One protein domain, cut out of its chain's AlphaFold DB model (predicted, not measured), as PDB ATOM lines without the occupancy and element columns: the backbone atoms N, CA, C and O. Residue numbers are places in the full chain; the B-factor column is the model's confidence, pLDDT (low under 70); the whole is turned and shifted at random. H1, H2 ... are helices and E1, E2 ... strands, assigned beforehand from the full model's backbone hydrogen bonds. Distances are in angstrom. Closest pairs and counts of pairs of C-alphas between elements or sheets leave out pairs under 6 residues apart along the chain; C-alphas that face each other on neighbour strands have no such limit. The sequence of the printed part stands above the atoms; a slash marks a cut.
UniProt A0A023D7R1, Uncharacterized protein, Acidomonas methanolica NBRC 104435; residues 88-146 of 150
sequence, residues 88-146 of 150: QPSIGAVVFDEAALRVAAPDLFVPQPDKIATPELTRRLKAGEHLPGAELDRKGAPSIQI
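Overview. This is residues 88 to 146 of the 150 residues of an uncharacterized protein of Acidomonas methanolica NBRC 104435 (UniProt A0A023D7R1). A two-stranded antiparallel ribbon, E1 and E2, has helix H3 over one face, small helices H1 and H2 at one end, and E3 as a tail beyond the other. The 59 printed residues, mixed in class, hold E1 H1 H2 H3 E2 E3 in order. The whole is only just loose, close to compact, radius of gyration of the C-alphas 12.8 A, spanning 43 by 21 by 18 A.

Arrangement. E1, residues 90 to 95, and E2, residues 134 to 139, are antiparallel neighbours; N 92 and O 137 are within hydrogen-bond range, 3.0 A. H1, residues 98 to 104, and H2, residues 106 to 109, are close but not clearly touching; closest C-alphas, Arg 102 and Phe 109, 7.3 A. H2 only just touches H3, residues 118 to 126, with 3 pairs of C-alphas within 8 A, closest Leu 108 and Leu 121, 6.8 A. The closest C-alphas of E1 and H3 are Ala 93 and Thr 122, 4.8 A. E3, residues 143 to 146, is apart from E2 and pairs with no named strand. In H1 and H3 every O i to N i+4 pair is within hydrogen-bond range; H2 is too short for one.

Along the chain. E1, 15.5 A long, begins at C-alpha 90 (40.421, -22.626, -38.023). H3 measures 12.1 A, E2 13.4 A. E3 ends at C-alpha 146 (23.722, -15.968, -40.625).

Size, cuts and confidence. The C-alphas farthest apart, Val 103 and Ile 146, are 44.4 A apart. The printed part has no cut and no long link. pLDDT is under 70 at residues 89 and 139 to 142.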
ATOM      1  N   GLN A  88      36.449 -17.007 -39.701       72.56
ATOM      2  CA  GLN A  88      37.770 -17.307 -40.233       72.56
ATOM      3  C   GLN A  88      38.018 -18.827 -40.202       72.56
ATOM      4  O   GLN A  88      37.520 -19.497 -39.286       72.56
ATOM      5  N   PRO A  89      38.777 -19.372 -41.170       69.56
ATOM      6  CA  PRO A  89      39.270 -20.745 -41.121       69.56
ATOM      7  C   PRO A  89      39.923 -21.043 -39.775       69.56
ATOM      8  O   PRO A  89      40.651 -20.201 -39.235       69.56
ATOM      9  N   SER A  90      39.699 -22.233 -39.225       70.50
ATOM     10  CA  SER A  90      40.421 -22.626 -38.023       70.50
ATOM     11  C   SER A  90      41.857 -22.975 -38.407       70.50
ATOM     12  O   SER A  90      42.117 -23.825 -39.251       70.50
ATOM     13  N   ILE A  91      42.826 -22.314 -37.780       79.12
ATOM     14  CA  ILE A  91      44.229 -22.709 -37.921       79.12
ATOM     15  C   ILE A  91      44.446 -23.954 -37.058       79.12
ATOM     16  O   ILE A  91      44.265 -23.892 -35.830       79.12
ATOM     17  N   GLY A  92      44.818 -25.061 -37.698       82.06
ATOM     18  CA  GLY A  92      45.015 -26.363 -37.069       82.06
ATOM     19  C   GLY A  92      46.227 -27.095 -37.636       82.06
ATOM     20  O   GLY A  92      46.661 -26.821 -38.749       82.06
ATOM     21  N   ALA A  93      46.770 -28.036 -36.868       85.56
ATOM     22  CA  ALA A  93      47.889 -28.842 -37.335       85.56
ATOM     23  C   ALA A  93      47.484 -29.794 -38.476       85.56
ATOM     24  O   ALA A  93      46.435 -30.458 -38.413       85.56
ATOM     25  N   VAL A  94      48.339 -29.891 -39.490       86.94
ATOM     26  CA  VAL A  94      48.356 -30.945 -40.511       86.94
ATOM     27  C   VAL A  94      49.634 -31.743 -40.331       86.94
ATOM     28  O   VAL A  94      50.704 -31.169 -40.161       86.94
ATOM     29  N   VAL A  95      49.506 -33.066 -40.348       88.06
ATOM     30  CA  VAL A  95      50.635 -33.995 -40.306       88.06
ATOM     31  C   VAL A  95      50.784 -34.556 -41.709       88.06
ATOM     32  O   VAL A  95      49.839 -35.148 -42.228       88.06
ATOM     33  N   PHE A  96      51.938 -34.325 -42.324       88.94
ATOM     34  CA  PHE A  96      52.273 -34.807 -43.664       88.94
ATOM     35  C   PHE A  96      53.370 -35.881 -43.633       88.94
ATOM     36  O   PHE A  96      53.463 -36.670 -44.568       88.94
ATOM     37  N   ASP A  97      54.150 -35.956 -42.549       90.31
ATOM     38  CA  ASP A  97      55.103 -37.037 -42.287       90.31
ATOM     39  C   ASP A  97      55.047 -37.437 -40.804       90.31
ATOM     40  O   ASP A  97      55.649 -36.822 -39.923       90.31
ATOM     41  N   GLU A  98      54.288 -38.492 -40.514       88.75
ATOM     42  CA  GLU A  98      54.143 -39.002 -39.150       88.75
ATOM     43  C   GLU A  98      55.452 -39.596 -38.605       88.75
ATOM     44  O   GLU A  98      55.695 -39.536 -37.399       88.75
ATOM     45  N   ALA A  99      56.306 -40.159 -39.464       88.62
ATOM     46  CA  ALA A  99      57.544 -40.801 -39.033       88.62
ATOM     47  C   ALA A  99      58.543 -39.752 -38.534       88.62
ATOM     48  O   ALA A  99      59.096 -39.897 -37.441       88.62
ATOM     49  N   ALA A 100      58.704 -38.661 -39.288       89.19
ATOM     50  CA  ALA A 100      59.501 -37.513 -38.869       89.19
ATOM     51  C   ALA A 100      58.952 -36.885 -37.577       89.19
ATOM     52  O   ALA A 100      59.720 -36.598 -36.655       89.19
ATOM     53  N   LEU A 101      57.624 -36.759 -37.467       90.62
ATOM     54  CA  LEU A 101      56.982 -36.183 -36.286       90.62
ATOM     55  C   LEU A 101      57.184 -37.045 -35.036       90.62
ATOM     56  O   LEU A 101      57.444 -36.515 -33.958       90.62
ATOM     57  N   ARG A 102      57.101 -38.373 -35.167       89.50
ATOM     58  CA  ARG A 102      57.291 -39.310 -34.049       89.50
ATOM     59  C   ARG A 102      58.734 -39.314 -33.537       89.50
ATOM     60  O   ARG A 102      58.942 -39.509 -32.345       89.50
ATOM     61  N   VAL A 103      59.717 -39.065 -34.404       88.62
ATOM     62  CA  VAL A 103      61.125 -38.900 -34.000       88.62
ATOM     63  C   VAL A 103      61.349 -37.555 -33.309       88.62
ATOM     64  O   VAL A 103      62.034 -37.501 -32.291       88.62
ATOM     65  N   ALA A 104      60.775 -36.475 -33.844       87.88
ATOM     66  CA  ALA A 104      60.994 -35.127 -33.328       87.88
ATOM     67  C   ALA A 104      60.235 -34.835 -32.021       87.88
ATOM     68  O   ALA A 104      60.765 -34.155 -31.146       87.88
ATOM     69  N   ALA A 105      59.008 -35.343 -31.886       86.25
ATOM     70  CA  ALA A 105      58.126 -35.105 -30.744       86.25
ATOM     71  C   ALA A 105      57.372 -36.392 -30.345       86.25
ATOM     72  O   ALA A 105      56.150 -36.491 -30.513       86.25
ATOM     73  N   PRO A 106      58.085 -37.410 -29.819       86.62
ATOM     74  CA  PRO A 106      57.491 -38.693 -29.430       86.62
ATOM     75  C   PRO A 106      56.449 -38.557 -28.312       86.62
ATOM     76  O   PRO A 106      55.541 -39.379 -28.191       86.62
ATOM     77  N   ASP A 107      56.546 -37.503 -27.507       88.88
ATOM     78  CA  ASP A 107      55.626 -37.192 -26.419       88.88
ATOM     79  C   ASP A 107      54.211 -36.832 -26.903       88.88
ATOM     80  O   ASP A 107      53.247 -37.033 -26.166       88.88
ATOM     81  N   LEU A 108      54.050 -36.410 -28.164       86.50
ATOM     82  CA  LEU A 108      52.736 -36.201 -28.787       86.50
ATOM     83  C   LEU A 108      51.944 -37.498 -29.011       86.50
ATOM     84  O   LEU A 108      50.753 -37.428 -29.316       86.50
ATOM     85  N   PHE A 109      52.579 -38.661 -28.865       85.94
ATOM     86  CA  PHE A 109      51.972 -39.980 -29.052       85.94
ATOM     87  C   PHE A 109      51.736 -40.707 -27.715       85.94
ATOM     88  O   PHE A 109      51.325 -41.860 -27.685       85.94
ATOM     89  N   VAL A 110      51.974 -40.062 -26.570       80.12
ATOM     90  CA  VAL A 110      51.744 -40.651 -25.241       80.12
ATOM     91  C   VAL A 110      50.492 -40.001 -24.645       80.12
ATOM     92  O   VAL A 110      50.394 -38.775 -24.657       80.12
ATOM     93  N   PRO A 111      49.496 -40.753 -24.130       70.31
ATOM     94  CA  PRO A 111      49.503 -42.171 -23.742       70.31
ATOM     95  C   PRO A 111      49.010 -43.173 -24.807       70.31
ATOM     96  O   PRO A 111      48.941 -44.363 -24.515       70.31
ATOM     97  N   GLN A 112      48.627 -42.728 -26.008       77.19
ATOM     98  CA  GLN A 112      48.112 -43.598 -27.078       77.19
ATOM     99  C   GLN A 112      49.086 -43.589 -28.267       77.19
ATOM    100  O   GLN A 112      48.958 -42.700 -29.103       77.19
ATOM    101  N   PRO A 113      50.027 -44.551 -28.381       72.06
ATOM    102  CA  PRO A 113      51.113 -44.523 -29.378       72.06
ATOM    103  C   PRO A 113      50.631 -44.464 -30.835       72.06
ATOM    104  O   PRO A 113      51.354 -43.984 -31.712       72.06
ATOM    105  N   ASP A 114      49.389 -44.890 -31.070       74.94
ATOM    106  CA  ASP A 114      48.729 -44.891 -32.376       74.94
ATOM    107  C   ASP A 114      47.946 -43.599 -32.666       74.94
ATOM    108  O   ASP A 114      47.366 -43.452 -33.740       74.94
ATOM    109  N   LYS A 115      47.867 -42.659 -31.712       79.56
ATOM    110  CA  LYS A 115      47.116 -41.409 -31.865       79.56
ATOM    111  C   LYS A 115      47.935 -40.193 -31.480       79.56
ATOM    112  O   LYS A 115      48.501 -40.096 -30.398       79.56
ATOM    113  N   ILE A 116      47.871 -39.198 -32.352       84.81
ATOM    114  CA  ILE A 116      48.520 -37.910 -32.152       84.81
ATOM    115  C   ILE A 116      47.653 -37.035 -31.245       84.81
ATOM    116  O   ILE A 116      46.461 -36.827 -31.510       84.81
ATOM    117  N   ALA A 117      48.268 -36.438 -30.225       86.38
ATOM    118  CA  ALA A 117      47.693 -35.381 -29.401       86.38
ATOM    119  C   ALA A 117      47.523 -34.082 -30.219       86.38
ATOM    120  O   ALA A 117      48.230 -33.093 -30.044       86.38
ATOM    121  N   THR A 118      46.552 -34.081 -31.134       84.94
ATOM    122  CA  THR A 118      46.301 -33.004 -32.110       84.94
ATOM    123  C   THR A 118      46.136 -31.606 -31.478       84.94
ATOM    124  O   THR A 118      46.652 -30.641 -32.054       84.94
ATOM    125  N   PRO A 119      45.468 -31.440 -30.311       86.31
ATOM    126  CA  PRO A 119      45.394 -30.141 -29.638       86.31
ATOM    127  C   PRO A 119      46.763 -29.619 -29.189       86.31
ATOM    128  O   PRO A 119      47.053 -28.437 -29.362       86.31
ATOM    129  N   GLU A 120      47.610 -30.503 -28.662       88.31
ATOM    130  CA  GLU A 120      48.952 -30.167 -28.186       88.31
ATOM    131  C   GLU A 120      49.896 -29.869 -29.356       88.31
ATOM    132  O   GLU A 120      50.574 -28.844 -29.350       88.31
ATOM    133  N   LEU A 121      49.841 -30.677 -30.421       89.31
ATOM    134  CA  LEU A 121      50.548 -30.412 -31.676       89.31
ATOM    135  C   LEU A 121      50.184 -29.030 -32.243       89.31
ATOM    136  O   LEU A 121      51.054 -28.226 -32.573       89.31
ATOM    137  N   THR A 122      48.886 -28.717 -32.309       88.50
ATOM    138  CA  THR A 122      48.410 -27.409 -32.784       88.50
ATOM    139  C   THR A 122      48.901 -26.270 -31.887       88.50
ATOM    140  O   THR A 122      49.222 -25.196 -32.393       88.50
ATOM    141  N   ARG A 123      48.966 -26.475 -30.563       89.88
ATOM    142  CA  ARG A 123      49.466 -25.482 -29.600       89.88
ATOM    143  C   ARG A 123      50.951 -25.181 -29.817       89.88
ATOM    144  O   ARG A 123      51.307 -24.008 -29.876       89.88
ATOM    145  N   ARG A 124      51.784 -26.215 -29.970       90.62
ATOM    146  CA  ARG A 124      53.235 -26.096 -30.207       90.62
ATOM    147  C   ARG A 124      53.549 -25.376 -31.509       90.62
ATOM    148  O   ARG A 124      54.255 -24.372 -31.513       90.62
ATOM    149  N   LEU A 125      52.904 -25.798 -32.593       89.38
ATOM    150  CA  LEU A 125      53.047 -25.146 -33.891       89.38
ATOM    151  C   LEU A 125      52.573 -23.675 -33.856       89.38
ATOM    152  O   LEU A 125      53.219 -22.804 -34.434       89.38
ATOM    153  N   LYS A 126      51.492 -23.350 -33.124       87.56
ATOM    154  CA  LYS A 126      51.047 -21.952 -32.894       87.56
ATOM    155  C   LYS A 126      52.029 -21.118 -32.077       87.56
ATOM    156  O   LYS A 126      52.043 -19.902 -32.240       87.56
ATOM    157  N   ALA A 127      52.829 -21.745 -31.221       89.94
ATOM    158  CA  ALA A 127      53.890 -21.082 -30.471       89.94
ATOM    159  C   ALA A 127      55.159 -20.832 -31.314       89.94
ATOM    160  O   ALA A 127      56.107 -20.237 -30.808       89.94
ATOM    161  N   GLY A 128      55.172 -21.249 -32.587       86.56
ATOM    162  CA  GLY A 128      56.312 -21.095 -33.495       86.56
ATOM    163  C   GLY A 128      57.331 -22.233 -33.413       86.56
ATOM    164  O   GLY A 128      58.422 -22.107 -33.963       86.56
ATOM    165  N   GLU A 129      56.999 -23.333 -32.733       90.50
ATOM    166  CA  GLU A 129      57.853 -24.518 -32.684       90.50
ATOM    167  C   GLU A 129      57.910 -25.189 -34.061       90.50
ATOM    168  O   GLU A 129      56.876 -25.437 -34.687       90.50
ATOM    169  N   HIS A 130      59.118 -25.490 -34.537       89.62
ATOM    170  CA  HIS A 130      59.304 -26.253 -35.765       89.62
ATOM    171  C   HIS A 130      59.268 -27.750 -35.448       89.62
ATOM    172  O   HIS A 130      60.185 -28.272 -34.815       89.62
ATOM    173  N   LEU A 131      58.215 -28.433 -35.901       90.25
ATOM    174  CA  LEU A 131      58.043 -29.875 -35.744       90.25
ATOM    175  C   LEU A 131      58.114 -30.550 -37.121       90.25
ATOM    176  O   LEU A 131      57.158 -30.448 -37.891       90.25
ATOM    177  N   PRO A 132      59.228 -31.227 -37.456       90.00
ATOM    178  CA  PRO A 132      59.356 -31.978 -38.699       90.00
ATOM    179  C   PRO A 132      58.160 -32.904 -38.937       90.00
ATOM    180  O   PRO A 132      57.753 -33.642 -38.044       90.00
ATOM    181  N   GLY A 133      57.591 -32.851 -40.142       86.81
ATOM    182  CA  GLY A 133      56.442 -33.673 -40.522       86.81
ATOM    183  C   GLY A 133      55.067 -33.126 -40.137       86.81
ATOM    184  O   GLY A 133      54.056 -33.765 -40.445       86.81
ATOM    185  N   ALA A 134      55.001 -31.944 -39.515       90.00
ATOM    186  CA  ALA A 134      53.752 -31.240 -39.262       90.00
ATOM    187  C   ALA A 134      53.864 -29.725 -39.479       90.00
ATOM    188  O   ALA A 134      54.898 -29.110 -39.239       90.00
ATOM    189  N   GLU A 135      52.765 -29.101 -39.891       89.75
ATOM    190  CA  GLU A 135      52.675 -27.651 -40.065       89.75
ATOM    191  C   GLU A 135      51.305 -27.106 -39.653       89.75
ATOM    192  O   GLU A 135      50.335 -27.854 -39.484       89.75
ATOM    193  N   LEU A 136      51.221 -25.787 -39.447       87.31
ATOM    194  CA  LEU A 136      49.927 -25.122 -39.340       87.31
ATOM    195  C   LEU A 136      49.348 -24.947 -40.730       87.31
ATOM    196  O   LEU A 136      49.917 -24.239 -41.554       87.31
ATOM    197  N   ASP A 137      48.154 -25.483 -40.920       81.56
ATOM    198  CA  ASP A 137      47.344 -25.190 -42.084       81.56
ATOM    199  C   ASP A 137      46.059 -24.475 -41.655       81.56
ATOM    200  O   ASP A 137      45.540 -24.634 -40.538       81.56
ATOM    201  N   ARG A 138      45.522 -23.656 -42.554       73.38
ATOM    202  CA  ARG A 138      44.188 -23.082 -42.413       73.38
ATOM    203  C   ARG A 138      43.180 -24.163 -42.790       73.38
ATOM    204  O   ARG A 138      42.748 -24.263 -43.934       73.38
ATOM    205  N   LYS A 139      42.773 -24.962 -41.805       61.50
ATOM    206  CA  LYS A 139      41.721 -25.958 -41.996       61.50
ATOM    207  C   LYS A 139      40.359 -25.272 -42.139       61.50
ATOM    208  O   LYS A 139      39.876 -24.576 -41.246       61.50
ATOM    209  N   GLY A 140      39.709 -25.552 -43.265       59.81
ATOM    210  CA  GLY A 140      38.330 -25.164 -43.551       59.81
ATOM    211  C   GLY A 140      38.210 -23.932 -44.446       59.81
ATOM    212  O   GLY A 140      38.995 -22.992 -44.363       59.81
ATOM    213  N   ALA A 141      37.188 -23.934 -45.302       61.09
ATOM    214  CA  ALA A 141      36.856 -22.762 -46.094       61.09
ATOM    215  C   ALA A 141      36.351 -21.642 -45.166       61.09
ATOM    216  O   ALA A 141      35.587 -21.918 -44.228       61.09
ATOM    217  N   PRO A 142      36.739 -20.383 -45.414       66.44
ATOM    218  CA  PRO A 142      36.107 -19.262 -44.748       66.44
ATOM    219  C   PRO A 142      34.599 -19.318 -44.976       66.44
ATOM    220  O   PRO A 142      34.132 -19.658 -46.064       66.44
ATOM    221  N   SER A 143      33.820 -19.035 -43.938       79.81
ATOM    222  CA  SER A 143      32.371 -19.184 -44.024       79.81
ATOM    223  C   SER A 143      31.646 -18.044 -43.343       79.81
ATOM    224  O   SER A 143      32.145 -17.401 -42.420       79.81
ATOM    225  N   ILE A 144      30.424 -17.812 -43.797       88.12
ATOM    226  CA  ILE A 144      29.520 -16.855 -43.180       88.12
ATOM    227  C   ILE A 144      28.502 -17.610 -42.350       88.12
ATOM    228  O   ILE A 144      27.844 -18.533 -42.836       88.12
ATOM    229  N   GLN A 145      28.310 -17.168 -41.115       88.88
ATOM    230  CA  GLN A 145      27.187 -17.586 -40.303       88.88
ATOM    231  C   GLN A 145      26.117 -16.494 -40.288       88.88
ATOM    232  O   GLN A 145      26.389 -15.364 -39.906       88.88
ATOM    233  N   ILE A 146      24.891 -16.853 -40.667       90.69
ATOM    234  CA  ILE A 146      23.722 -15.968 -40.625       90.69
ATOM    235  C   ILE A 146      22.807 -16.495 -39.520       90.69
ATOM    236  O   ILE A 146      22.455 -17.677 -39.534       90.69
TER     237      ILE A 146